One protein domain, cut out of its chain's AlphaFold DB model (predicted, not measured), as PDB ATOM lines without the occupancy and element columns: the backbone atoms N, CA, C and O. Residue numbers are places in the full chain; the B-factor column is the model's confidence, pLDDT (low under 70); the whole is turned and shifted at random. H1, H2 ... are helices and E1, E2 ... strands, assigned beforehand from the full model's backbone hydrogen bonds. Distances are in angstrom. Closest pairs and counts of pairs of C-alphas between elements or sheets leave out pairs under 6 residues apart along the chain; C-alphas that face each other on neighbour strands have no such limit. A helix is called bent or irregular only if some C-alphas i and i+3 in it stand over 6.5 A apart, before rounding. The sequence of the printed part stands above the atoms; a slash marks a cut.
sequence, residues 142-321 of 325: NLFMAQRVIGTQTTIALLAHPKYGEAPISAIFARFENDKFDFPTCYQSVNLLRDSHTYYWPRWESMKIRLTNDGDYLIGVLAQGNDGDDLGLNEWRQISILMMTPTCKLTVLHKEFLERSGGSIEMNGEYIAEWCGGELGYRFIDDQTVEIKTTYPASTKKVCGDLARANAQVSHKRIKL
ATOM      1  N   ASN A 142     -37.822  11.790  16.413       49.78
ATOM      2  CA  ASN A 142     -36.569  11.191  16.843       49.78
ATOM      3  C   ASN A 142     -35.908  10.312  15.769       49.78
ATOM      4  O   ASN A 142     -34.994   9.549  16.089       49.78
ATOM      5  N   LEU A 143     -36.369  10.351  14.509       55.25
ATOM      6  CA  LEU A 143     -35.717   9.622  13.416       55.25
ATOM      7  C   LEU A 143     -34.350  10.240  13.102       55.25
ATOM      8  O   LEU A 143     -34.268  11.364  12.617       55.25
ATOM      9  N   PHE A 144     -33.288   9.451  13.263       60.94
ATOM     10  CA  PHE A 144     -31.939   9.851  12.858       60.94
ATOM     11  C   PHE A 144     -31.559   9.317  11.482       60.94
ATOM     12  O   PHE A 144     -31.016  10.049  10.659       60.94
ATOM     13  N   MET A 145     -31.823   8.037  11.218       67.56
ATOM     14  CA  MET A 145     -31.505   7.408   9.935       67.56
ATOM     15  C   MET A 145     -32.538   6.341   9.604       67.56
ATOM     16  O   MET A 145     -32.995   5.625  10.484       67.56
ATOM     17  N   ALA A 146     -32.854   6.172   8.327       70.62
ATOM     18  CA  ALA A 146     -33.633   5.041   7.840       70.62
ATOM     19  C   ALA A 146     -33.043   4.539   6.530       70.62
ATOM     20  O   ALA A 146     -32.611   5.333   5.691       70.62
ATOM     21  N   GLN A 147     -33.056   3.223   6.345       69.88
ATOM     22  CA  GLN A 147     -32.627   2.602   5.105       69.88
ATOM     23  C   GLN A 147     -33.573   1.459   4.739       69.88
ATOM     24  O   GLN A 147     -33.869   0.578   5.548       69.88
ATOM     25  N   ARG A 148     -34.028   1.478   3.484       72.81
ATOM     26  CA  ARG A 148     -34.761   0.367   2.888       72.81
ATOM     27  C   ARG A 148     -33.812  -0.795   2.639       72.81
ATOM     28  O   ARG A 148     -32.733  -0.614   2.068       72.81
ATOM     29  N   VAL A 149     -34.219  -1.983   3.061       75.75
ATOM     30  CA  VAL A 149     -33.456  -3.205   2.839       75.75
ATOM     31  C   VAL A 149     -33.535  -3.551   1.354       75.75
ATOM     32  O   VAL A 149     -34.611  -3.638   0.762       75.75
ATOM     33  N   ILE A 150     -32.369  -3.682   0.722       73.00
ATOM     34  CA  ILE A 150     -32.274  -3.931  -0.718       73.00
ATOM     35  C   ILE A 150     -33.010  -5.231  -1.052       73.00
ATOM     36  O   ILE A 150     -32.786  -6.258  -0.418       73.00
ATOM     37  N   GLY A 151     -33.875  -5.177  -2.066       71.81
ATOM     38  CA  GLY A 151     -34.647  -6.333  -2.521       71.81
ATOM     39  C   GLY A 151     -35.916  -6.619  -1.714       71.81
ATOM     40  O   GLY A 151     -36.614  -7.572  -2.044       71.81
ATOM     41  N   THR A 152     -36.260  -5.807  -0.707       75.75
ATOM     42  CA  THR A 152     -37.494  -5.987   0.074       75.75
ATOM     43  C   THR A 152     -38.350  -4.717   0.107       75.75
ATOM     44  O   THR A 152     -37.974  -3.665  -0.416       75.75
ATOM     45  N   GLN A 153     -39.550  -4.826   0.681       73.56
ATOM     46  CA  GLN A 153     -40.423  -3.695   1.037       73.56
ATOM     47  C   GLN A 153     -40.217  -3.250   2.496       73.56
ATOM     48  O   GLN A 153     -41.039  -2.528   3.057       73.56
ATOM     49  N   THR A 154     -39.150  -3.737   3.125       76.75
ATOM     50  CA  THR A 154     -38.854  -3.514   4.533       76.75
ATOM     51  C   THR A 154     -37.917  -2.329   4.663       76.75
ATOM     52  O   THR A 154     -36.853  -2.293   4.039       76.75
ATOM     53  N   THR A 155     -38.261  -1.396   5.537       75.00
ATOM     54  CA  THR A 155     -37.367  -0.320   5.949       75.00
ATOM     55  C   THR A 155     -37.049  -0.460   7.426       75.00
ATOM     56  O   THR A 155     -37.932  -0.725   8.239       75.00
ATOM     57  N   ILE A 156     -35.775  -0.285   7.776       78.19
ATOM     58  CA  ILE A 156     -35.345  -0.233   9.171       78.19
ATOM     59  C   ILE A 156     -34.840   1.172   9.455       78.19
ATOM     60  O   ILE A 156     -34.059   1.750   8.693       78.19
ATOM     61  N   ALA A 157     -35.326   1.715  10.557       73.50
ATOM     62  CA  ALA A 157     -35.034   3.041  11.041       73.50
ATOM     63  C   ALA A 157     -34.310   2.967  12.378       73.50
ATOM     64  O   ALA A 157     -34.664   2.163  13.232       73.50
ATOM     65  N   LEU A 158     -33.340   3.850  12.557       74.56
ATOM     66  CA  LEU A 158     -32.773   4.224  13.834       74.56
ATOM     67  C   LEU A 158     -33.503   5.474  14.333       74.56
ATOM     68  O   LEU A 158     -33.319   6.575  13.807       74.56
ATOM     69  N   LEU A 159     -34.318   5.281  15.358       67.12
ATOM     70  CA  LEU A 159     -34.941   6.314  16.164       67.12
ATOM     71  C   LEU A 159     -34.060   6.484  17.411       67.12
ATOM     72  O   LEU A 159     -33.729   5.496  18.062       67.12
ATOM     73  N   ALA A 160     -33.631   7.683  17.773       57.88
ATOM     74  CA  ALA A 160     -32.922   7.872  19.040       57.88
ATOM     75  C   ALA A 160     -33.598   8.971  19.851       57.88
ATOM     76  O   ALA A 160     -33.856  10.053  19.350       57.88
ATOM     77  N   HIS A 161     -33.880   8.698  21.121       49.06
ATOM     78  CA  HIS A 161     -34.272   9.734  22.072       49.06
ATOM     79  C   HIS A 161     -33.652   9.441  23.439       49.06
ATOM     80  O   HIS A 161     -34.226   8.716  24.251       49.06
ATOM     81  N   PRO A 162     -32.472   9.998  23.726       44.47
ATOM     82  CA  PRO A 162     -32.035  10.183  25.092       44.47
ATOM     83  C   PRO A 162     -32.946  11.151  25.833       44.47
ATOM     84  O   PRO A 162     -33.099  12.323  25.500       44.47
ATOM     85  N   LYS A 163     -33.522  10.670  26.921       41.16
ATOM     86  CA  LYS A 163     -33.832  11.559  28.030       41.16
ATOM     87  C   LYS A 163     -32.490  12.157  28.488       41.16
ATOM     88  O   LYS A 163     -31.525  11.417  28.666       41.16
ATOM     89  N   TYR A 164     -32.402  13.482  28.618       38.22
ATOM     90  CA  TYR A 164     -31.218  14.145  29.179       38.22
ATOM     91  C   TYR A 164     -30.832  13.474  30.513       38.22
ATOM     92  O   TYR A 164     -31.666  13.399  31.413       38.22
ATOM     93  N   GLY A 165     -29.587  13.001  30.642       41.34
ATOM     94  CA  GLY A 165     -29.017  12.549  31.919       41.34
ATOM     95  C   GLY A 165     -29.100  11.054  32.249       41.34
ATOM     96  O   GLY A 165     -28.576  10.659  33.285       41.34
ATOM     97  N   GLU A 166     -29.684  10.208  31.398       41.56
ATOM     98  CA  GLU A 166     -29.659   8.751  31.595       41.56
ATOM     99  C   GLU A 166     -28.788   8.102  30.511       41.56
ATOM    100  O   GLU A 166     -29.198   7.910  29.366       41.56
ATOM    101  N   ALA A 167     -27.546   7.777  30.877       42.28
ATOM    102  CA  ALA A 167     -26.806   6.736  30.183       42.28
ATOM    103  C   ALA A 167     -27.495   5.376  30.436       42.28
ATOM    104  O   ALA A 167     -28.017   5.158  31.533       42.28
ATOM    105  N   PRO A 168     -27.456   4.441  29.473       49.69
ATOM    106  CA  PRO A 168     -26.733   4.536  28.209       49.69
ATOM    107  C   PRO A 168     -27.627   4.959  27.035       49.69
ATOM    108  O   PRO A 168     -28.804   4.598  26.969       49.69
ATOM    109  N   ILE A 169     -27.044   5.690  26.075       53.97
ATOM    110  CA  ILE A 169     -27.707   6.121  24.836       53.97
ATOM    111  C   ILE A 169     -28.260   4.891  24.106       53.97
ATOM    112  O   ILE A 169     -27.553   4.161  23.405       53.97
ATOM    113  N   SER A 170     -29.549   4.651  24.314       56.78
ATOM    114  CA  SER A 170     -30.275   3.546  23.720       56.78
ATOM    115  C   SER A 170     -30.700   3.951  22.317       56.78
ATOM    116  O   SER A 170     -31.400   4.944  22.121       56.78
ATOM    117  N   ALA A 171     -30.255   3.189  21.327       64.06
ATOM    118  CA  ALA A 171     -30.782   3.264  19.977       64.06
ATOM    119  C   ALA A 171     -32.079   2.476  19.919       64.06
ATOM    120  O   ALA A 171     -32.104   1.313  20.319       64.06
ATOM    121  N   ILE A 172     -33.135   3.082  19.399       67.31
ATOM    122  CA  ILE A 172     -34.380   2.385  19.111       67.31
ATOM    123  C   ILE A 172     -34.359   2.053  17.627       67.31
ATOM    124  O   ILE A 172     -34.341   2.941  16.782       67.31
ATOM    125  N   PHE A 173     -34.365   0.772  17.288       71.88
ATOM    126  CA  PHE A 173     -34.574   0.373  15.904       71.88
ATOM    127  C   PHE A 173     -36.032   0.061  15.689       71.88
ATOM    128  O   PHE A 173     -36.622  -0.655  16.489       71.88
ATOM    129  N   ALA A 174     -36.587   0.568  14.601       68.94
ATOM    130  CA  ALA A 174     -37.952   0.321  14.188       68.94
ATOM    131  C   ALA A 174     -37.962  -0.286  12.786       68.94
ATOM    132  O   ALA A 174     -37.241   0.179  11.902       68.94
ATOM    133  N   ARG A 175     -38.772  -1.321  12.573       78.94
ATOM    134  CA  ARG A 175     -38.965  -1.941  11.259       78.94
ATOM    135  C   ARG A 175     -40.352  -1.613  10.737       78.94
ATOM    136  O   ARG A 175     -41.327  -1.727  11.474       78.94
ATOM    137  N   PHE A 176     -40.428  -1.277   9.463       68.62
ATOM    138  CA  PHE A 176     -41.650  -0.944   8.749       68.62
ATOM    139  C   PHE A 176     -41.751  -1.831   7.515       68.62
ATOM    140  O   PHE A 176     -40.758  -2.024   6.815       68.62
ATOM    141  N   GLU A 177     -42.943  -2.344   7.236       73.25
ATOM    142  CA  GLU A 177     -43.225  -3.110   6.023       73.25
ATOM    143  C   GLU A 177     -44.034  -2.260   5.036       73.25
ATOM    144  O   GLU A 177     -44.896  -1.467   5.426       73.25
ATOM    145  N   ASN A 178     -43.781  -2.450   3.741       64.62
ATOM    146  CA  ASN A 178     -44.371  -1.662   2.651       64.62
ATOM    147  C   ASN A 178     -44.028  -0.172   2.709       64.62
ATOM    148  O   ASN A 178     -44.795   0.648   2.206       64.62
ATOM    149  N   ASP A 179     -42.907   0.166   3.350       54.91
ATOM    150  CA  ASP A 179     -42.446   1.540   3.559       54.91
ATOM    151  C   ASP A 179     -43.509   2.470   4.186       54.91
ATOM    152  O   ASP A 179     -43.425   3.693   4.074       54.91
ATOM    153  N   LYS A 180     -44.512   1.904   4.876       51.53
ATOM    154  CA  LYS A 180     -45.535   2.671   5.592       51.53
ATOM    155  C   LYS A 180     -45.020   3.018   6.979       51.53
ATOM    156  O   LYS A 180     -44.984   2.161   7.856       51.53
ATOM    157  N   PHE A 181     -44.662   4.280   7.182       53.12
ATOM    158  CA  PHE A 181     -44.204   4.805   8.471       53.12
ATOM    159  C   PHE A 181     -45.338   5.200   9.430       53.12
ATOM    160  O   PHE A 181     -45.073   5.769  10.484       53.12
ATOM    161  N   ASP A 182     -46.588   4.854   9.106       45.69
ATOM    162  CA  ASP A 182     -47.746   5.185   9.938       45.69
ATOM    163  C   ASP A 182     -47.731   4.445  11.283       45.69
ATOM    164  O   ASP A 182     -48.257   4.974  12.244       45.69
ATOM    165  N   PHE A 183     -47.106   3.264  11.377       50.31
ATOM    166  CA  PHE A 183     -46.735   2.592  12.631       50.31
ATOM    167  C   PHE A 183     -45.641   1.557  12.338       50.31
ATOM    168  O   PHE A 183     -45.776   0.807  11.365       50.31
ATOM    169  N   PRO A 184     -44.567   1.463  13.145       59.66
ATOM    170  CA  PRO A 184     -43.595   0.402  12.955       59.66
ATOM    171  C   PRO A 184     -44.248  -0.954  13.185       59.66
ATOM    172  O   PRO A 184     -44.985  -1.155  14.147       59.66
ATOM    173  N   THR A 185     -43.920  -1.911  12.324       65.94
ATOM    174  CA  THR A 185     -44.246  -3.325  12.525       65.94
ATOM    175  C   THR A 185     -43.670  -3.827  13.847       65.94
ATOM    176  O   THR A 185     -44.236  -4.721  14.468       65.94
ATOM    177  N   CYS A 186     -42.546  -3.252  14.282       67.19
ATOM    178  CA  CYS A 186     -41.956  -3.480  15.595       67.19
ATOM    179  C   CYS A 186     -40.848  -2.464  15.895       67.19
ATOM    180  O   CYS A 186     -40.290  -1.864  14.970       67.19
ATOM    181  N   TYR A 187     -40.464  -2.347  17.168       72.94
ATOM    182  CA  TYR A 187     -39.240  -1.664  17.571       72.94
ATOM    183  C   TYR A 187     -38.549  -2.362  18.751       72.94
ATOM    184  O   TYR A 187     -39.200  -3.065  19.521       72.94
ATOM    185  N   GLN A 188     -37.240  -2.155  18.898       71.06
ATOM    186  CA  GLN A 188     -36.475  -2.587  20.069       71.06
ATOM    187  C   GLN A 188     -35.380  -1.570  20.404       71.06
ATOM    188  O   GLN A 188     -34.717  -1.037  19.510       71.06
ATOM    189  N   SER A 189     -35.176  -1.322  21.699       72.81
ATOM    190  CA  SER A 189     -34.062  -0.528  22.207       72.81
ATOM    191  C   SER A 189     -32.812  -1.383  22.440       72.81
ATOM    192  O   SER A 189     -32.879  -2.548  22.841       72.81
ATOM    193  N   VAL A 190     -31.644  -0.802  22.180       75.44
ATOM    194  CA  VAL A 190     -30.349  -1.445  22.411       75.44
ATOM    195  C   VAL A 190     -29.297  -0.404  22.779       75.44
ATOM    196  O   VAL A 190     -29.227   0.669  22.181       75.44
ATOM    197  N   ASN A 191     -28.434  -0.728  23.742       75.88
ATOM    198  CA  ASN A 191     -27.276   0.105  24.048       75.88
ATOM    199  C   ASN A 191     -26.208  -0.072  22.955       75.88
ATOM    200  O   ASN A 191     -25.471  -1.068  22.932       75.88
ATOM    201  N   LEU A 192     -26.114   0.898  22.044       76.31
ATOM    202  CA  LEU A 192     -25.123   0.860  20.970       76.31
ATOM    203  C   LEU A 192     -23.765   1.360  21.392       76.31
ATOM    204  O   LEU A 192     -22.780   0.833  20.887       76.31
ATOM    205  N   LEU A 193     -23.697   2.360  22.257       73.94
ATOM    206  CA  LEU A 193     -22.467   3.100  22.502       73.94
ATOM    207  C   LEU A 193     -21.686   2.506  23.672       73.94
ATOM    208  O   LEU A 193     -22.139   1.553  24.315       73.94
ATOM    209  N   ARG A 194     -20.446   2.960  23.854       70.25
ATOM    210  CA  ARG A 194     -19.676   2.687  25.069       70.25
ATOM    211  C   ARG A 194     -20.392   3.346  26.249       70.25
ATOM    212  O   ARG A 194     -21.005   4.398  26.082       70.25
ATOM    213  N   ASP A 195     -20.289   2.742  27.429       57.03
ATOM    214  CA  ASP A 195     -20.743   3.333  28.689       57.03
ATOM    215  C   ASP A 195     -19.818   4.506  29.067       57.03
ATOM    216  O   ASP A 195     -19.018   4.420  29.995       57.03
ATOM    217  N   SER A 196     -19.837   5.591  28.296       49.56
ATOM    218  CA  SER A 196     -19.176   6.842  28.657       49.56
ATOM    219  C   SER A 196     -20.214   7.934  28.840       49.56
ATOM    220  O   SER A 196     -21.247   7.969  28.173       49.56
ATOM    221  N   HIS A 197     -19.945   8.799  29.813       51.09
ATOM    222  CA  HIS A 197     -20.748   9.957  30.161       51.09
ATOM    223  C   HIS A 197     -20.612  10.995  29.045       51.09
ATOM    224  O   HIS A 197     -19.938  12.008  29.198       51.09
ATOM    225  N   THR A 198     -21.189  10.714  27.881       50.12
ATOM    226  CA  THR A 198     -21.208  11.656  26.771       50.12
ATOM    227  C   THR A 198     -22.123  12.802  27.173       50.12
ATOM    228  O   THR A 198     -23.343  12.638  27.247       50.12
ATOM    229  N   TYR A 199     -21.530  13.963  27.445       50.19
ATOM    230  CA  TYR A 199     -22.269  15.198  27.719       50.19
ATOM    231  C   TYR A 199     -23.135  15.634  26.526       50.19
ATOM    232  O   TYR A 199     -24.111  16.365  26.698       50.19
ATOM    233  N   TYR A 200     -22.801  15.154  25.324       56.62
ATOM    234  CA  TYR A 200     -23.435  15.533  24.070       56.62
ATOM    235  C   TYR A 200     -23.979  14.336  23.294       56.62
ATOM    236  O   TYR A 200     -23.515  13.203  23.409       56.62
ATOM    237  N   TRP A 201     -24.978  14.625  22.465       60.78
ATOM    238  CA  TRP A 201     -25.619  13.644  21.606       60.78
ATOM    239  C   TRP A 201     -24.657  13.173  20.514       60.78
ATOM    240  O   TRP A 201     -24.024  14.008  19.860       60.78
ATOM    241  N   PRO A 202     -24.567  11.858  20.267       65.12
ATOM    242  CA  PRO A 202     -23.744  11.335  19.196       65.12
ATOM    243  C   PRO A 202     -24.333  11.751  17.848       65.12
ATOM    244  O   PRO A 202     -25.544  11.693  17.615       65.12
ATOM    245  N   ARG A 203     -23.460  12.129  16.925       71.06
ATOM    246  CA  ARG A 203     -23.794  12.278  15.517       71.06
ATOM    247  C   ARG A 203     -23.724  10.912  14.848       71.06
ATOM    248  O   ARG A 203     -22.656  10.315  14.752       71.06
ATOM    249  N   TRP A 204     -24.844  10.431  14.329       74.12
ATOM    250  CA  TRP A 204     -24.847   9.215  13.526       74.12
ATOM    251  C   TRP A 204     -24.402   9.519  12.093       74.12
ATOM    252  O   TRP A 204     -25.019  10.332  11.409       74.12
ATOM    253  N   GLU A 205     -23.312   8.900  11.645       72.88
ATOM    254  CA  GLU A 205     -22.687   9.209  10.352       72.88
ATOM    255  C   GLU A 205     -23.178   8.305   9.225       72.88
ATOM    256  O   GLU A 205     -23.320   8.744   8.086       72.88
ATOM    257  N   SER A 206     -23.393   7.019   9.513       72.31
ATOM    258  CA  SER A 206     -23.918   6.092   8.512       72.31
ATOM    259  C   SER A 206     -24.601   4.886   9.135       72.31
ATOM    260  O   SER A 206     -24.196   4.388  10.186       72.31
ATOM    261  N   MET A 207     -25.593   4.369   8.417       80.88
ATOM    262  CA  MET A 207     -26.215   3.078   8.666       80.88
ATOM    263  C   MET A 207     -26.205   2.271   7.375       80.88
ATOM    264  O   MET A 207     -26.492   2.806   6.302       80.88
ATOM    265  N   LYS A 208     -25.843   0.995   7.480       80.56
ATOM    266  CA  LYS A 208     -25.919   0.034   6.381       80.56
ATOM    267  C   LYS A 208     -26.663  -1.194   6.857       80.56
ATOM    268  O   LYS A 208     -26.363  -1.713   7.927       80.56
ATOM    269  N   ILE A 209     -27.572  -1.688   6.030       84.25
ATOM    270  CA  ILE A 209     -28.326  -2.904   6.297       84.25
ATOM    271  C   ILE A 209     -28.094  -3.908   5.178       84.25
ATOM    272  O   ILE A 209     -28.084  -3.557   3.995       84.25
ATOM    273  N   ARG A 210     -27.946  -5.169   5.567       86.94
ATOM    274  CA  ARG A 210     -27.880  -6.325   4.683       86.94
ATOM    275  C   ARG A 210     -28.894  -7.369   5.151       86.94
ATOM    276  O   ARG A 210     -28.908  -7.714   6.327       86.94
ATOM    277  N   LEU A 211     -29.717  -7.870   4.233       90.44
ATOM    278  CA  LEU A 211     -30.525  -9.066   4.466       90.44
ATOM    279  C   LEU A 211     -29.613 -10.293   4.375       90.44
ATOM    280  O   LEU A 211     -28.887 -10.429   3.386       90.44
ATOM    281  N   THR A 212     -29.623 -11.146   5.393       91.94
ATOM    282  CA  THR A 212     -28.885 -12.413   5.378       91.94
ATOM    283  C   THR A 212     -29.684 -13.489   4.646       91.94
ATOM    284  O   THR A 212     -30.909 -13.400   4.525       91.94
ATOM    285  N   ASN A 213     -29.013 -14.550   4.198       90.75
ATOM    286  CA  ASN A 213     -29.660 -15.733   3.610       90.75
ATOM    287  C   ASN A 213     -30.669 -16.395   4.563       90.75
ATOM    288  O   ASN A 213     -31.605 -17.066   4.140       90.75
ATOM    289  N   ASP A 214     -30.459 -16.179   5.853       89.25
ATOM    290  CA  ASP A 214     -31.252 -16.669   6.965       89.25
ATOM    291  C   ASP A 214     -32.525 -15.835   7.217       89.25
ATOM    292  O   ASP A 214     -33.371 -16.222   8.024       89.25
ATOM    293  N   GLY A 215     -32.684 -14.707   6.513       90.44
ATOM    294  CA  GLY A 215     -33.813 -13.787   6.652       90.44
ATOM    295  C   GLY A 215     -33.652 -12.761   7.776       90.44
ATOM    296  O   GLY A 215     -34.574 -11.990   8.027       90.44
ATOM    297  N   ASP A 216     -32.496 -12.729   8.440       92.69
ATOM    298  CA  ASP A 216     -32.170 -11.747   9.471       92.69
ATOM    299  C   ASP A 216     -31.596 -10.465   8.844       92.69
ATOM    300  O   ASP A 216     -31.124 -10.443   7.704       92.69
ATOM    301  N   TYR A 217     -31.616  -9.367   9.592       92.25
ATOM    302  CA  TYR A 217     -31.094  -8.075   9.158       92.25
ATOM    303  C   TYR A 217     -29.779  -7.786   9.873       92.25
ATOM    304  O   TYR A 217     -29.757  -7.511  11.074       92.25
ATOM    305  N   LEU A 218     -28.676  -7.825   9.131       93.50
ATOM    306  CA  LEU A 218     -27.369  -7.404   9.614       93.50
ATOM    307  C   LEU A 218     -27.240  -5.888   9.447       93.50
ATOM    308  O   LEU A 218     -27.306  -5.364   8.334       93.50
ATOM    309  N   ILE A 219     -27.074  -5.184  10.561       92.44
ATOM    310  CA  ILE A 219     -27.110  -3.725  10.640       92.44
ATOM    311  C   ILE A 219     -25.759  -3.234  11.142       92.44
ATOM    312  O   ILE A 219     -25.251  -3.693  12.161       92.44
ATOM    313  N   GLY A 220     -25.172  -2.290  10.424       90.75
ATOM    314  CA  GLY A 220     -23.970  -1.591  10.841       90.75
ATOM    315  C   GLY A 220     -24.307  -0.134  11.053       90.75
ATOM    316  O   GLY A 220     -25.041   0.455  10.258       90.75
ATOM    317  N   VAL A 221     -23.785   0.439  12.125       87.69
ATOM    318  CA  VAL A 221     -23.973   1.847  12.459       87.69
ATOM    319  C   VAL A 221     -22.620   2.446  12.796       87.69
ATOM    320  O   VAL A 221     -21.874   1.866  13.581       87.69
ATOM    321  N   LEU A 222     -22.313   3.595  12.202       83.06
ATOM    322  CA  LEU A 222     -21.170   4.429  12.559       83.06
ATOM    323  C   LEU A 222     -21.683   5.686  13.253       83.06
ATOM    324  O   LEU A 222     -22.503   6.415  12.691       83.06
ATOM    325  N   ALA A 223     -21.183   5.929  14.454       78.25
ATOM    326  CA  ALA A 223     -21.460   7.115  15.244       78.25
ATOM    327  C   ALA A 223     -20.165   7.871  15.533       78.25
ATOM    328  O   ALA A 223     -19.097   7.270  15.629       78.25
ATOM    329  N   GLN A 224     -20.288   9.178  15.712       75.88
ATOM    330  CA  GLN A 224     -19.250  10.057  16.219       75.88
ATOM    331  C   GLN A 224     -19.800  10.809  17.432       75.88
ATOM    332  O   GLN A 224     -20.970  11.182  17.441       75.88
ATOM    333  N   GLY A 225     -18.974  11.086  18.426       73.50
ATOM    334  CA  GLY A 225     -19.337  11.984  19.514       73.50
ATOM    335  C   GLY A 225     -18.124  12.695  20.084       73.50
ATOM    336  O   GLY A 225     -17.029  12.616  19.530       73.50
ATOM    337  N   ASN A 226     -18.354  13.425  21.167       72.31
ATOM    338  CA  ASN A 226     -17.341  14.176  21.891       72.31
ATOM    339  C   ASN A 226     -17.588  13.968  23.388       72.31
ATOM    340  O   ASN A 226     -18.744  14.005  23.826       72.31
ATOM    341  N   ASP A 227     -16.523  13.717  24.146       67.12
ATOM    342  CA  ASP A 227     -16.617  13.435  25.583       67.12
ATOM    343  C   ASP A 227     -16.740  14.709  26.444       67.12
ATOM    344  O   ASP A 227     -17.020  14.623  27.637       67.12
ATOM    345  N   GLY A 228     -16.702  15.892  25.825       56.41
ATOM    346  CA  GLY A 228     -17.150  17.140  26.440       56.41
ATOM    347  C   GLY A 228     -16.089  17.902  27.225       56.41
ATOM    348  O   GLY A 228     -16.447  18.757  28.029       56.41
ATOM    349  N   ASP A 229     -14.807  17.643  26.987       57.72
ATOM    350  CA  ASP A 229     -13.714  18.514  27.414       57.72
ATOM    351  C   ASP A 229     -14.003  19.960  26.971       57.72
ATOM    352  O   ASP A 229     -14.396  20.172  25.823       57.72
ATOM    353  N   ASP A 230     -13.779  20.961  27.831       49.91
ATOM    354  CA  ASP A 230     -14.135  22.381  27.593       49.91
ATOM    355  C   ASP A 230     -13.585  22.975  26.277       49.91
ATOM    356  O   ASP A 230     -14.041  24.014  25.802       49.91
ATOM    357  N   LEU A 231     -12.598  22.312  25.672       54.50
ATOM    358  CA  LEU A 231     -11.949  22.707  24.424       54.50
ATOM    359  C   LEU A 231     -12.478  21.956  23.185       54.50
ATOM    360  O   LEU A 231     -12.053  22.248  22.069       54.50
ATOM    361  N   GLY A 232     -13.374  20.977  23.355       56.56
ATOM    362  CA  GLY A 232     -13.932  20.162  22.270       56.56
ATOM    363  C   GLY A 232     -12.913  19.253  21.574       56.56
ATOM    364  O   GLY A 232     -13.172  18.794  20.465       56.56
ATOM    365  N   LEU A 233     -11.763  18.998  22.202       57.78
ATOM    366  CA  LEU A 233     -10.611  18.353  21.564       57.78
ATOM    367  C   LEU A 233     -10.660  16.819  21.557       57.78
ATOM    368  O   LEU A 233      -9.902  16.204  20.812       57.78
ATOM    369  N   ASN A 234     -11.539  16.198  22.348       65.81
ATOM    370  CA  ASN A 234     -11.665  14.744  22.415       65.81
ATOM    371  C   ASN A 234     -12.921  14.276  21.686       65.81
ATOM    372  O   ASN A 234     -14.039  14.339  22.195       65.81
ATOM    373  N   GLU A 235     -12.722  13.791  20.467       74.38
ATOM    374  CA  GLU A 235     -13.774  13.168  19.677       74.38
ATOM    375  C   GLU A 235     -13.643  11.650  19.742       74.38
ATOM    376  O   GLU A 235     -12.566  11.094  19.931       74.38
ATOM    377  N   TRP A 236     -14.734  10.946  19.496       78.50
ATOM    378  CA  TRP A 236     -14.695   9.507  19.312       78.50
ATOM    379  C   TRP A 236     -15.516   9.100  18.104       78.50
ATOM    380  O   TRP A 236     -16.481   9.765  17.728       78.50
ATOM    381  N   ARG A 237     -15.137   7.977  17.497       82.31
ATOM    382  CA  ARG A 237     -15.927   7.267  16.494       82.31
ATOM    383  C   ARG A 237     -16.161   5.842  16.946       82.31
ATOM    384  O   ARG A 237     -15.268   5.199  17.493       82.31
ATOM    385  N   GLN A 238     -17.353   5.331  16.678       87.19
ATOM    386  CA  GLN A 238     -17.712   3.970  17.026       87.19
ATOM    387  C   GLN A 238     -18.498   3.294  15.912       87.19
ATOM    388  O   GLN A 238     -19.491   3.834  15.427       87.19
ATOM    389  N   ILE A 239     -18.081   2.082  15.556       90.81
ATOM    390  CA  ILE A 239     -18.894   1.154  14.777       90.81
ATOM    391  C   ILE A 239     -19.603   0.208  15.738       90.81
ATOM    392  O   ILE A 239     -18.957  -0.425  16.570       90.81
ATOM    393  N   SER A 240     -20.906   0.037  15.553       91.12
ATOM    394  CA  SER A 240     -21.680  -1.036  16.175       91.12
ATOM    395  C   SER A 240     -22.285  -1.914  15.088       91.12
ATOM    396  O   SER A 240     -22.939  -1.415  14.172       91.12
ATOM    397  N   ILE A 241     -22.047  -3.222  15.182       93.69
ATOM    398  CA  ILE A 241     -22.605  -4.234  14.283       93.69
ATOM    399  C   ILE A 241     -23.626  -5.052  15.054       93.69
ATOM    400  O   ILE A 241     -23.340  -5.548  16.146       93.69
ATOM    401  N   LEU A 242     -24.814  -5.186  14.483       92.88
ATOM    402  CA  LEU A 242     -25.975  -5.785  15.114       92.88
ATOM    403  C   LEU A 242     -26.683  -6.737  14.170       92.88
ATOM    404  O   LEU A 242     -26.619  -6.583  12.953       92.88
ATOM    405  N   MET A 243     -27.430  -7.659  14.752       92.69
ATOM    406  CA  MET A 243     -28.404  -8.474  14.045       92.69
ATOM    407  C   MET A 243     -29.792  -8.194  14.599       92.69
ATOM    408  O   MET A 243     -29.980  -8.173  15.817       92.69
ATOM    409  N   MET A 244     -30.753  -7.994  13.704       91.44
ATOM    410  CA  MET A 244     -32.169  -7.933  14.034       91.44
ATOM    411  C   MET A 244     -32.897  -9.081  13.343       91.44
ATOM    412  O   MET A 244     -32.782  -9.241  12.132       91.44
ATOM    413  N   THR A 245     -33.661  -9.867  14.093       91.50
ATOM    414  CA  THR A 245     -34.488 -10.932  13.511       91.50
ATOM    415  C   THR A 245     -35.768 -10.364  12.878       91.50
ATOM    416  O   THR A 245     -36.185  -9.250  13.214       91.50
ATOM    417  N   PRO A 246     -36.492 -11.129  12.039       87.62
ATOM    418  CA  PRO A 246     -37.849 -10.779  11.605       87.62
ATOM    419  C   PRO A 246     -38.872 -10.653  12.737       87.62
ATOM    420  O   PRO A 246     -39.938 -10.086  12.531       87.62
ATOM    421  N   THR A 247     -38.582 -11.179  13.928       85.44
ATOM    422  CA  THR A 247     -39.383 -10.970  15.149       85.44
ATOM    423  C   THR A 247     -38.895  -9.782  15.973       85.44
ATOM    424  O   THR A 247     -39.413  -9.521  17.054       85.44
ATOM    425  N   CYS A 248     -37.927  -9.038  15.436       78.25
ATOM    426  CA  CYS A 248     -37.402  -7.786  15.960       78.25
ATOM    427  C   CYS A 248     -36.563  -7.926  17.217       78.25
ATOM    428  O   CYS A 248     -36.326  -6.933  17.894       78.25
ATOM    429  N   LYS A 249     -36.054  -9.138  17.466       87.69
ATOM    430  CA  LYS A 249     -35.026  -9.382  18.468       87.69
ATOM    431  C   LYS A 249     -33.708  -8.804  17.971       87.69
ATOM    432  O   LYS A 249     -33.200  -9.224  16.932       87.69
ATOM    433  N   LEU A 250     -33.151  -7.878  18.735       87.56
ATOM    434  CA  LEU A 250     -31.930  -7.155  18.418       87.56
ATOM    435  C   LEU A 250     -30.763  -7.635  19.282       87.56
ATOM    436  O   LEU A 250     -30.873  -7.712  20.505       87.56
ATOM    437  N   THR A 251     -29.646  -7.968  18.636       89.06
ATOM    438  CA  THR A 251     -28.427  -8.470  19.284       89.06
ATOM    439  C   THR A 251     -27.222  -7.679  18.796       89.06
ATOM    440  O   THR A 251     -27.008  -7.558  17.591       89.06
ATOM    441  N   VAL A 252     -26.417  -7.149  19.719       90.06
ATOM    442  CA  VAL A 252     -25.126  -6.530  19.381       90.06
ATOM    443  C   VAL A 252     -24.109  -7.641  19.143       90.06
ATOM    444  O   VAL A 252     -23.854  -8.439  20.039       90.06
ATOM    445  N   LEU A 253     -23.524  -7.686  17.949       92.25
ATOM    446  CA  LEU A 253     -22.520  -8.685  17.577       92.25
ATOM    447  C   LEU A 253     -21.093  -8.178  17.783       92.25
ATOM    448  O   LEU A 253     -20.209  -8.953  18.135       92.25
ATOM    449  N   HIS A 254     -20.854  -6.889  17.529       91.75
ATOM    450  CA  HIS A 254     -19.530  -6.279  17.659       91.75
ATOM    451  C   HIS A 254     -19.628  -4.779  17.934       91.75
ATOM    452  O   HIS A 254     -20.525  -4.108  17.418       91.75
ATOM    453  N   LYS A 255     -18.665  -4.244  18.687       90.62
ATOM    454  CA  LYS A 255     -18.417  -2.805  18.825       90.62
ATOM    455  C   LYS A 255     -16.932  -2.547  18.569       90.62
ATOM    456  O   LYS A 255     -16.085  -3.226  19.143       90.62
ATOM    457  N   GLU A 256     -16.614  -1.575  17.723       90.12
ATOM    458  CA  GLU A 256     -15.246  -1.091  17.513       90.12
ATOM    459  C   GLU A 256     -15.210   0.404  17.799       90.12
ATOM    460  O   GLU A 256     -16.052   1.148  17.296       90.12
ATOM    461  N   PHE A 257     -14.243   0.833  18.596       85.44
ATOM    462  CA  PHE A 257     -14.154   2.196  19.092       85.44
ATOM    463  C   PHE A 257     -12.803   2.804  18.734       85.44
ATOM    464  O   PHE A 257     -11.775   2.130  18.798       85.44
ATOM    465  N   LEU A 258     -12.821   4.077  18.356       80.69
ATOM    466  CA  LEU A 258     -11.643   4.845  17.995       80.69
ATOM    467  C   LEU A 258     -11.718   6.222  18.653       80.69
ATOM    468  O   LEU A 258     -12.582   7.026  18.309       80.69
ATOM    469  N   GLU A 259     -10.793   6.489  19.571       75.81
ATOM    470  CA  GLU A 259     -10.618   7.812  20.174       75.81
ATOM    471  C   GLU A 259      -9.795   8.714  19.249       75.81
ATOM    472  O   GLU A 259      -8.864   8.274  18.564       75.81
ATOM    473  N   ARG A 260     -10.172   9.989  19.232       69.75
ATOM    474  CA  ARG A 260      -9.491  11.098  18.575       69.75
ATOM    475  C   ARG A 260      -9.111  12.100  19.653       69.75
ATOM    476  O   ARG A 260      -9.990  12.651  20.306       69.75
ATOM    477  N   SER A 261      -7.820  12.349  19.807       62.84
ATOM    478  CA  SER A 261      -7.307  13.365  20.720       62.84
ATOM    479  C   SER A 261      -6.789  14.565  19.934       62.84
ATOM    480  O   SER A 261      -6.086  14.424  18.935       62.84
ATOM    481  N   GLY A 262      -7.171  15.765  20.349       61.91
ATOM    482  CA  GLY A 262      -6.707  17.025  19.777       61.91
ATOM    483  C   GLY A 262      -5.678  17.710  20.672       61.91
ATOM    484  O   GLY A 262      -5.686  17.551  21.892       61.91
ATOM    485  N   GLY A 263      -4.803  18.506  20.063       61.12
ATOM    486  CA  GLY A 263      -3.891  19.408  20.764       61.12
ATOM    487  C   GLY A 263      -3.619  20.661  19.935       61.12
ATOM    488  O   GLY A 263      -3.855  20.686  18.730       61.12
ATOM    489  N   SER A 264      -3.117  21.722  20.562       58.47
ATOM    490  CA  SER A 264      -2.713  22.946  19.863       58.47
ATOM    491  C   SER A 264      -1.199  23.121  19.906       58.47
ATOM    492  O   SER A 264      -0.602  23.006  20.980       58.47
ATOM    493  N   ILE A 265      -0.580  23.459  18.776       61.09
ATOM    494  CA  ILE A 265       0.815  23.914  18.730       61.09
ATOM    495  C   ILE A 265       0.832  25.400  18.425       61.09
ATOM    496  O   ILE A 265       0.180  25.844  17.488       61.09
ATOM    497  N   GLU A 266       1.645  26.154  19.149       63.75
ATOM    498  CA  GLU A 266       2.015  27.498  18.726       63.75
ATOM    499  C   GLU A 266       3.164  27.424  17.707       63.75
ATOM    500  O   GLU A 266       4.222  26.831  17.973       63.75
ATOM    501  N   MET A 267       2.958  28.000  16.523       63.09
ATOM    502  CA  MET A 267       3.975  28.153  15.482       63.09
ATOM    503  C   MET A 267       3.961  29.601  14.995       63.09
ATOM    504  O   MET A 267       2.961  30.078  14.476       63.09
ATOM    505  N   ASN A 268       5.082  30.309  15.164       73.25
ATOM    506  CA  ASN A 268       5.243  31.714  14.761       73.25
ATOM    507  C   ASN A 268       4.180  32.677  15.336       73.25
ATOM    508  O   ASN A 268       3.819  33.650  14.681       73.25
ATOM    509  N   GLY A 269       3.692  32.423  16.556       70.31
ATOM    510  CA  GLY A 269       2.669  33.246  17.214       70.31
ATOM    511  C   GLY A 269       1.224  32.926  16.812       70.31
ATOM    512  O   GLY A 269       0.308  33.584  17.297       70.31
ATOM    513  N   GLU A 270       1.003  31.914  15.967       57.97
ATOM    514  CA  GLU A 270      -0.324  31.377  15.656       57.97
ATOM    515  C   GLU A 270      -0.536  30.016  16.331       57.97
ATOM    516  O   GLU A 270       0.344  29.149  16.309       57.97
ATOM    517  N   TYR A 271      -1.719  29.811  16.917       61.12
ATOM    518  CA  TYR A 271      -2.138  28.515  17.451       61.12
ATOM    519  C   TYR A 271      -2.757  27.666  16.341       61.12
ATOM    520  O   TYR A 271      -3.822  27.987  15.815       61.12
ATOM    521  N   ILE A 272      -2.110  26.549  16.017       59.28
ATOM    522  CA  ILE A 272      -2.601  25.552  15.069       59.28
ATOM    523  C   ILE A 272      -3.204  24.402  15.872       59.28
ATOM    524  O   ILE A 272      -2.498  23.723  16.619       59.28
ATOM    525  N   ALA A 273      -4.510  24.180  15.721       58.31
ATOM    526  CA  ALA A 273      -5.163  22.979  16.229       58.31
ATOM    527  C   ALA A 273      -4.790  21.788  15.334       58.31
ATOM    528  O   ALA A 273      -5.133  21.764  14.151       58.31
ATOM    529  N   GLU A 274      -4.099  20.799  15.894       59.38
ATOM    530  CA  GLU A 274      -3.848  19.524  15.232       59.38
ATOM    531  C   GLU A 274      -4.666  18.416  15.893       59.38
ATOM    532  O   GLU A 274      -4.799  18.330  17.115       59.38
ATOM    533  N   TRP A 275      -5.198  17.537  15.051       62.12
ATOM    534  CA  TRP A 275      -6.072  16.451  15.462       62.12
ATOM    535  C   TRP A 275      -5.381  15.118  15.226       62.12
ATOM    536  O   TRP A 275      -5.002  14.781  14.100       62.12
ATOM    537  N   CYS A 276      -5.257  14.338  16.289       61.19
ATOM    538  CA  CYS A 276      -4.707  12.999  16.265       61.19
ATOM    539  C   CYS A 276      -5.853  12.003  16.270       61.19
ATOM    540  O   CYS A 276      -6.440  11.692  17.303       61.19
ATOM    541  N   GLY A 277      -6.164  11.458  15.103       62.19
ATOM    542  CA  GLY A 277      -6.925  10.223  15.064       62.19
ATOM    543  C   GLY A 277      -7.522   9.904  13.716       62.19
ATOM    544  O   GLY A 277      -7.595  10.737  12.808       62.19
ATOM    545  N   GLY A 278      -7.901   8.642  13.594       69.69
ATOM    546  CA  GLY A 278      -8.239   8.047  12.320       69.69
ATOM    547  C   GLY A 278      -9.695   8.213  11.913       69.69
ATOM    548  O   GLY A 278     -10.571   8.570  12.700       69.69
ATOM    549  N   GLU A 279      -9.950   7.913  10.651       78.44
ATOM    550  CA  GLU A 279     -11.279   7.611  10.154       78.44
ATOM    551  C   GLU A 279     -11.585   6.140  10.394       78.44
ATOM    552  O   GLU A 279     -10.726   5.270  10.211       78.44
ATOM    553  N   LEU A 280     -12.831   5.872  10.771       82.06
ATOM    554  CA  LEU A 280     -13.331   4.534  11.006       82.06
ATOM    555  C   LEU A 280     -14.408   4.231   9.962       82.06
ATOM    556  O   LEU A 280     -15.352   4.997   9.785       82.06
ATOM    557  N   GLY A 281     -14.260   3.119   9.250       83.50
ATOM    558  CA  GLY A 281     -15.195   2.697   8.214       83.50
ATOM    559  C   GLY A 281     -15.459   1.203   8.279       83.50
ATOM    560  O   GLY A 281     -14.629   0.431   8.750       83.50
ATOM    561  N   TYR A 282     -16.618   0.779   7.780       91.38
ATOM    562  CA  TYR A 282     -16.966  -0.636   7.716       91.38
ATOM    563  C   TYR A 282     -17.672  -1.017   6.418       91.38
ATOM    564  O   TYR A 282     -18.328  -0.205   5.740       91.38
ATOM    565  N   ARG A 283     -17.548  -2.303   6.092       90.88
ATOM    566  CA  ARG A 283     -18.213  -2.945   4.964       90.88
ATOM    567  C   ARG A 283     -18.516  -4.403   5.295       90.88
ATOM    568  O   ARG A 283     -17.639  -5.135   5.740       90.88
ATOM    569  N   PHE A 284     -19.743  -4.831   5.023       92.00
ATOM    570  CA  PHE A 284     -20.100  -6.247   5.056       92.00
ATOM    571  C   PHE A 284     -19.465  -6.967   3.865       92.00
ATOM    572  O   PHE A 284     -19.625  -6.530   2.722       92.00
ATOM    573  N   ILE A 285     -18.708  -8.026   4.143       94.31
ATOM    574  CA  ILE A 285     -18.145  -8.916   3.119       94.31
ATOM    575  C   ILE A 285     -19.207  -9.933   2.708       94.31
ATOM    576  O   ILE A 285     -19.486 -10.102   1.525       94.31
ATOM    577  N   ASP A 286     -19.813 -10.553   3.714       91.81
ATOM    578  CA  ASP A 286     -20.853 -11.567   3.617       91.81
ATOM    579  C   ASP A 286     -21.725 -11.505   4.886       91.81
ATOM    580  O   ASP A 286     -21.660 -10.539   5.651       91.81
ATOM    581  N   ASP A 287     -22.565 -12.515   5.089       89.88
ATOM    582  CA  ASP A 287     -23.549 -12.559   6.175       89.88
ATOM    583  C   ASP A 287     -22.915 -12.789   7.558       89.88
ATOM    584  O   ASP A 287     -23.566 -12.564   8.576       89.88
ATOM    585  N   GLN A 288     -21.647 -13.209   7.607       90.31
ATOM    586  CA  GLN A 288     -20.922 -13.537   8.837       90.31
ATOM    587  C   GLN A 288     -19.599 -12.783   8.977       90.31
ATOM    588  O   GLN A 288     -18.892 -12.972   9.961       90.31
ATOM    589  N   THR A 289     -19.239 -11.926   8.026       93.19
ATOM    590  CA  THR A 289     -17.942 -11.251   8.026       93.19
ATOM    591  C   THR A 289     -18.100  -9.767   7.750       93.19
ATOM    592  O   THR A 289     -18.607  -9.343   6.707       93.19
ATOM    593  N   VAL A 290     -17.572  -8.955   8.663       94.88
ATOM    594  CA  VAL A 290     -17.431  -7.507   8.484       94.88
ATOM    595  C   VAL A 290     -15.956  -7.144   8.379       94.88
ATOM    596  O   VAL A 290     -15.109  -7.657   9.110       94.88
ATOM    597  N   GLU A 291     -15.636  -6.254   7.450       95.50
ATOM    598  CA  GLU A 291     -14.326  -5.628   7.354       95.50
ATOM    599  C   GLU A 291     -14.413  -4.221   7.931       95.50
ATOM    600  O   GLU A 291     -15.239  -3.412   7.500       95.50
ATOM    601  N   ILE A 292     -13.554  -3.947   8.907       92.75
ATOM    602  CA  ILE A 292     -13.356  -2.633   9.504       92.75
ATOM    603  C   ILE A 292     -12.063  -2.059   8.945       92.75
ATOM    604  O   ILE A 292     -11.013  -2.705   8.980       92.75
ATOM    605  N   LYS A 293     -12.157  -0.845   8.414       89.25
ATOM    606  CA  LYS A 293     -11.033  -0.060   7.924       89.25
ATOM    607  C   LYS A 293     -10.779   1.076   8.902       89.25
ATOM    608  O   LYS A 293     -11.687   1.868   9.155       89.25
ATOM    609  N   THR A 294      -9.540   1.198   9.354       85.69
ATOM    610  CA  THR A 294      -9.085   2.359  10.119       85.69
ATOM    611  C   THR A 294      -8.013   3.077   9.316       85.69
ATOM    612  O   THR A 294      -7.075   2.449   8.830       85.69
ATOM    613  N   THR A 295      -8.175   4.382   9.122       79.38
ATOM    614  CA  THR A 295      -7.225   5.204   8.356       79.38
ATOM    615  C   THR A 295      -6.707   6.319   9.237       79.38
ATOM    616  O   THR A 295      -7.490   7.177   9.620       79.38
ATOM    617  N   TYR A 296      -5.413   6.343   9.532       74.00
ATOM    618  CA  TYR A 296      -4.812   7.450  10.273       74.00
ATOM    619  C   TYR A 296      -4.213   8.472   9.298       74.00
ATOM    620  O   TYR A 296      -3.399   8.081   8.452       74.00
ATOM    621  N   PRO A 297      -4.603   9.760   9.370       64.00
ATOM    622  CA  PRO A 297      -3.936  10.802   8.601       64.00
ATOM    623  C   PRO A 297      -2.484  10.947   9.074       64.00
ATOM    624  O   PRO A 297      -2.167  10.664  10.228       64.00
ATOM    625  N   ALA A 298      -1.594  11.393   8.185       62.91
ATOM    626  CA  ALA A 298      -0.237  11.742   8.587       62.91
ATOM    627  C   ALA A 298      -0.296  12.957   9.524       62.91
ATOM    628  O   ALA A 298      -0.712  14.035   9.107       62.91
ATOM    629  N   SER A 299       0.095  12.776  10.782       62.25
ATOM    630  CA  SER A 299       0.065  13.818  11.809       62.25
ATOM    631  C   SER A 299       1.459  14.072  12.377       62.25
ATOM    632  O   SER A 299       2.326  13.193  12.345       62.25
ATOM    633  N   THR A 300       1.711  15.273  12.907       54.38
ATOM    634  CA  THR A 300       3.040  15.586  13.438       54.38
ATOM    635  C   THR A 300       3.286  14.859  14.763       54.38
ATOM    636  O   THR A 300       2.413  14.742  15.628       54.38
ATOM    637  N   LYS A 301       4.525  14.390  14.969       59.19
ATOM    638  CA  LYS A 301       4.959  13.768  16.235       59.19
ATOM    639  C   LYS A 301       4.814  14.693  17.446       59.19
ATOM    640  O   LYS A 301       4.771  14.220  18.577       59.19
ATOM    641  N   LYS A 302       4.732  16.004  17.207       58.62
ATOM    642  CA  LYS A 302       4.684  17.034  18.242       58.62
ATOM    643  C   LYS A 302       3.332  17.087  18.963       58.62
ATOM    644  O   LYS A 302       3.331  17.377  20.152       58.62
ATOM    645  N   VAL A 303       2.224  16.762  18.286       58.91
ATOM    646  CA  VAL A 303       0.867  16.786  18.881       58.91
ATOM    647  C   VAL A 303       0.381  15.396  19.234       58.91
ATOM    648  O   VAL A 303      -0.202  15.196  20.291       58.91
ATOM    649  N   CYS A 304       0.707  14.406  18.406       59.28
ATOM    650  CA  CYS A 304       0.207  13.049  18.604       59.28
ATOM    651  C   CYS A 304       1.138  12.160  19.432       59.28
ATOM    652  O   CYS A 304       0.809  11.006  19.694       59.28
ATOM    653  N   GLY A 305       2.312  12.655  19.836       61.97
ATOM    654  CA  GLY A 305       3.278  11.883  20.618       61.97
ATOM    655  C   GLY A 305       3.605  10.538  19.961       61.97
ATOM    656  O   GLY A 305       4.028  10.480  18.802       61.97
ATOM    657  N   ASP A 306       3.379   9.439  20.684       53.91
ATOM    658  CA  ASP A 306       3.622   8.079  20.190       53.91
ATOM    659  C   ASP A 306       2.586   7.578  19.168       53.91
ATOM    660  O   ASP A 306       2.908   6.675  18.394       53.91
ATOM    661  N   LEU A 307       1.407   8.212  19.073       52.91
ATOM    662  CA  LEU A 307       0.398   7.920  18.037       52.91
ATOM    663  C   LEU A 307       0.882   8.331  16.634       52.91
ATOM    664  O   LEU A 307       0.501   7.716  15.644       52.91
ATOM    665  N   ALA A 308       1.779   9.318  16.540       49.28
ATOM    666  CA  ALA A 308       2.383   9.768  15.280       49.28
ATOM    667  C   ALA A 308       3.559   8.901  14.797       49.28
ATOM    668  O   ALA A 308       4.136   9.177  13.746       49.28
ATOM    669  N   ARG A 309       3.947   7.842  15.530       46.56
ATOM    670  CA  ARG A 309       4.973   6.896  15.045       46.56
ATOM    671  C   ARG A 309       4.492   6.067  13.844       46.56
ATOM    672  O   ARG A 309       5.308   5.413  13.199       46.56
ATOM    673  N   ALA A 310       3.199   6.106  13.531       43.72
ATOM    674  CA  ALA A 310       2.626   5.502  12.344       43.72
ATOM    675  C   ALA A 310       2.551   6.542  11.213       43.72
ATOM    676  O   ALA A 310       1.695   7.421  11.220       43.72
ATOM    677  N   ASN A 311       3.424   6.418  10.208       48.59
ATOM    678  CA  ASN A 311       3.178   6.964   8.862       48.59
ATOM    679  C   ASN A 311       1.720   6.694   8.451       48.59
ATOM    680  O   ASN A 311       1.194   5.687   8.904       48.59
ATOM    681  N   ALA A 312       1.103   7.513   7.585       55.38
ATOM    682  CA  ALA A 312      -0.260   7.314   7.065       55.38
ATOM    683  C   ALA A 312      -0.605   5.820   6.881       55.38
ATOM    684  O   ALA A 312      -0.207   5.184   5.903       55.38
ATOM    685  N   GLN A 313      -1.272   5.243   7.881       66.56
ATOM    686  CA  GLN A 313      -1.432   3.801   8.014       66.56
ATOM    687  C   GLN A 313      -2.904   3.484   7.841       66.56
ATOM    688  O   GLN A 313      -3.771   3.987   8.561       66.56
ATOM    689  N   VAL A 314      -3.167   2.642   6.851       73.69
ATOM    690  CA  VAL A 314      -4.472   2.048   6.625       73.69
ATOM    691  C   VAL A 314      -4.412   0.627   7.160       73.69
ATOM    692  O   VAL A 314      -3.633  -0.188   6.667       73.69
ATOM    693  N   SER A 315      -5.234   0.324   8.158       80.50
ATOM    694  CA  SER A 315      -5.415  -1.037   8.651       80.50
ATOM    695  C   SER A 315      -6.775  -1.576   8.220       80.50
ATOM    696  O   SER A 315      -7.775  -0.856   8.171       80.50
ATOM    697  N   HIS A 316      -6.799  -2.861   7.877       88.38
ATOM    698  CA  HIS A 316      -8.010  -3.599   7.547       88.38
ATOM    699  C   HIS A 316      -8.111  -4.799   8.485       88.38
ATOM    700  O   HIS A 316      -7.250  -5.680   8.475       88.38
ATOM    701  N   LYS A 317      -9.169  -4.838   9.291       90.88
ATOM    702  CA  LYS A 317      -9.464  -5.920  10.233       90.88
ATOM    703  C   LYS A 317     -10.734  -6.623   9.778       90.88
ATOM    704  O   LYS A 317     -11.784  -5.997   9.669       90.88
ATOM    705  N   ARG A 318     -10.650  -7.926   9.513       93.06
ATOM    706  CA  ARG A 318     -11.827  -8.758   9.226       93.06
ATOM    707  C   ARG A 318     -12.283  -9.446  10.499       93.06
ATOM    708  O   ARG A 318     -11.475 -10.065  11.188       93.06
ATOM    709  N   ILE A 319     -13.567  -9.334  10.793       92.12
ATOM    710  CA  ILE A 319     -14.180  -9.852  12.010       92.12
ATOM    711  C   ILE A 319     -15.248 -10.852  11.599       92.12
ATOM    712  O   ILE A 319     -16.156 -10.513  10.839       92.12
ATOM    713  N   LYS A 320     -15.118 -12.080  12.110       92.00
ATOM    714  CA  LYS A 320     -16.178 -13.082  12.029       92.00
ATOM    715  C   LYS A 320     -17.224 -12.772  13.088       92.00
ATOM    716  O   LYS A 320     -16.908 -12.641  14.268       92.00
ATOM    717  N   LEU A 321     -18.457 -12.640  12.642       87.31
ATOM    718  CA  LEU A 321     -19.626 -12.377  13.447       87.31
ATOM    719  C   LEU A 321     -20.156 -13.724  13.940       87.31
ATOM    720  O   LEU A 321     -20.690 -14.510  13.161       87.31
TER     721      LEU A 321
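Overview. This is residues 142 to 321 of the 325 residues of a protein of mine drainage metagenome (UniProt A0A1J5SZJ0). Three sheets stand in an elongated stack: the middle one, E5 to E9, is curled like part of a barrel, with the sheet E1 to E4 packed on one face and the sheet E10 to E12 on the other. The E8 and E9 hairpin, at residues 261 to 276, makes one end of the long axis, and the short helix H1 packs on it with its closest C-alphas at Gly 263 of E8 and Cys 276 of E9, away from the hairpin's tip at residues 267 to 270. The printed part has 180 residues, with twelve named strands and one named helix, which lies between E11 and E12; the class is mostly strand. The sheets run E1-E2-E3-E4, E5-E6-E7-E8-E9 and E10-E11-E12, antiparallel throughout. The whole is only just compact, close to loose, with a radius of gyration of the C-alphas of 18.6 A and spans of 61 by 36 by 23 A.

Along the chain. Find C-alpha 143 at (-35.717, 9.622, 13.416), where E1, residues 143 to 148, begins. After it come E2, 154 to 160, E3, 170 to 177, and E4, 186 to 191. Then read E5, 203 to 211, 25.0 A long; E6, 217 to 226, 29.1 A; and E7, 234 to 244, 31.7 A. E8, 250 to 267, is the longest strand by residues and measures 50.4 A; look for its bend of 62 degrees at residue 253. E9, 270 to 276, runs on into E10, 279 to 284, across a break of 2 residues. E11 is 289 to 295, H1 301 to 309, and E12 314 to 320, ending at C-alpha 320, (-16.178, -13.082, 12.029).

Arrangement. Begin with the meander E5 to E9, each strand the antiparallel neighbour of the one before. Look for N 208 and O 220 at 2.9 A between E5 and E6, N 221 and O 240 at 2.9 A between E6 and E7, N 239 and O 256 at 2.8 A between E7 and E8, and N 265 and O 272 at 2.9 A between E8 and E9. The meander E1 to E4 faces it, the facing parts 10.1 A centre to centre and the strands at 39 degrees; the closest C-alphas of E1 and E5 are those of Met 145 and Met 207, 7.0 A. Within it, N 157 and O 174 of E2 and E3 are 2.8 A apart. The sheet E10 to E12 faces the five strands too, at 9.4 A and 11 degrees; the closest C-alphas of E7 and E10 are those of Arg 237 and Leu 280, 6.7 A. H1 is over E8 and E9 at a height over the sheet of 9.8 A; it is irregular, C-alphas 303 and 306 being 9.2 A apart, with 1 of 5 O i to N i+4 pairs and 3 of 6 O i to N i+3 pairs within hydrogen-bond range.

Size, cuts and confidence. The C-alphas of Thr 247 and Asn 268 are the two farthest apart, at 61.8 A. The printed part has no cut, and E4 to E5 is the long link. Mean pLDDT of the printed part is 71.7; 80 residues are under 70, among them 159 to 172 and 297 to 313.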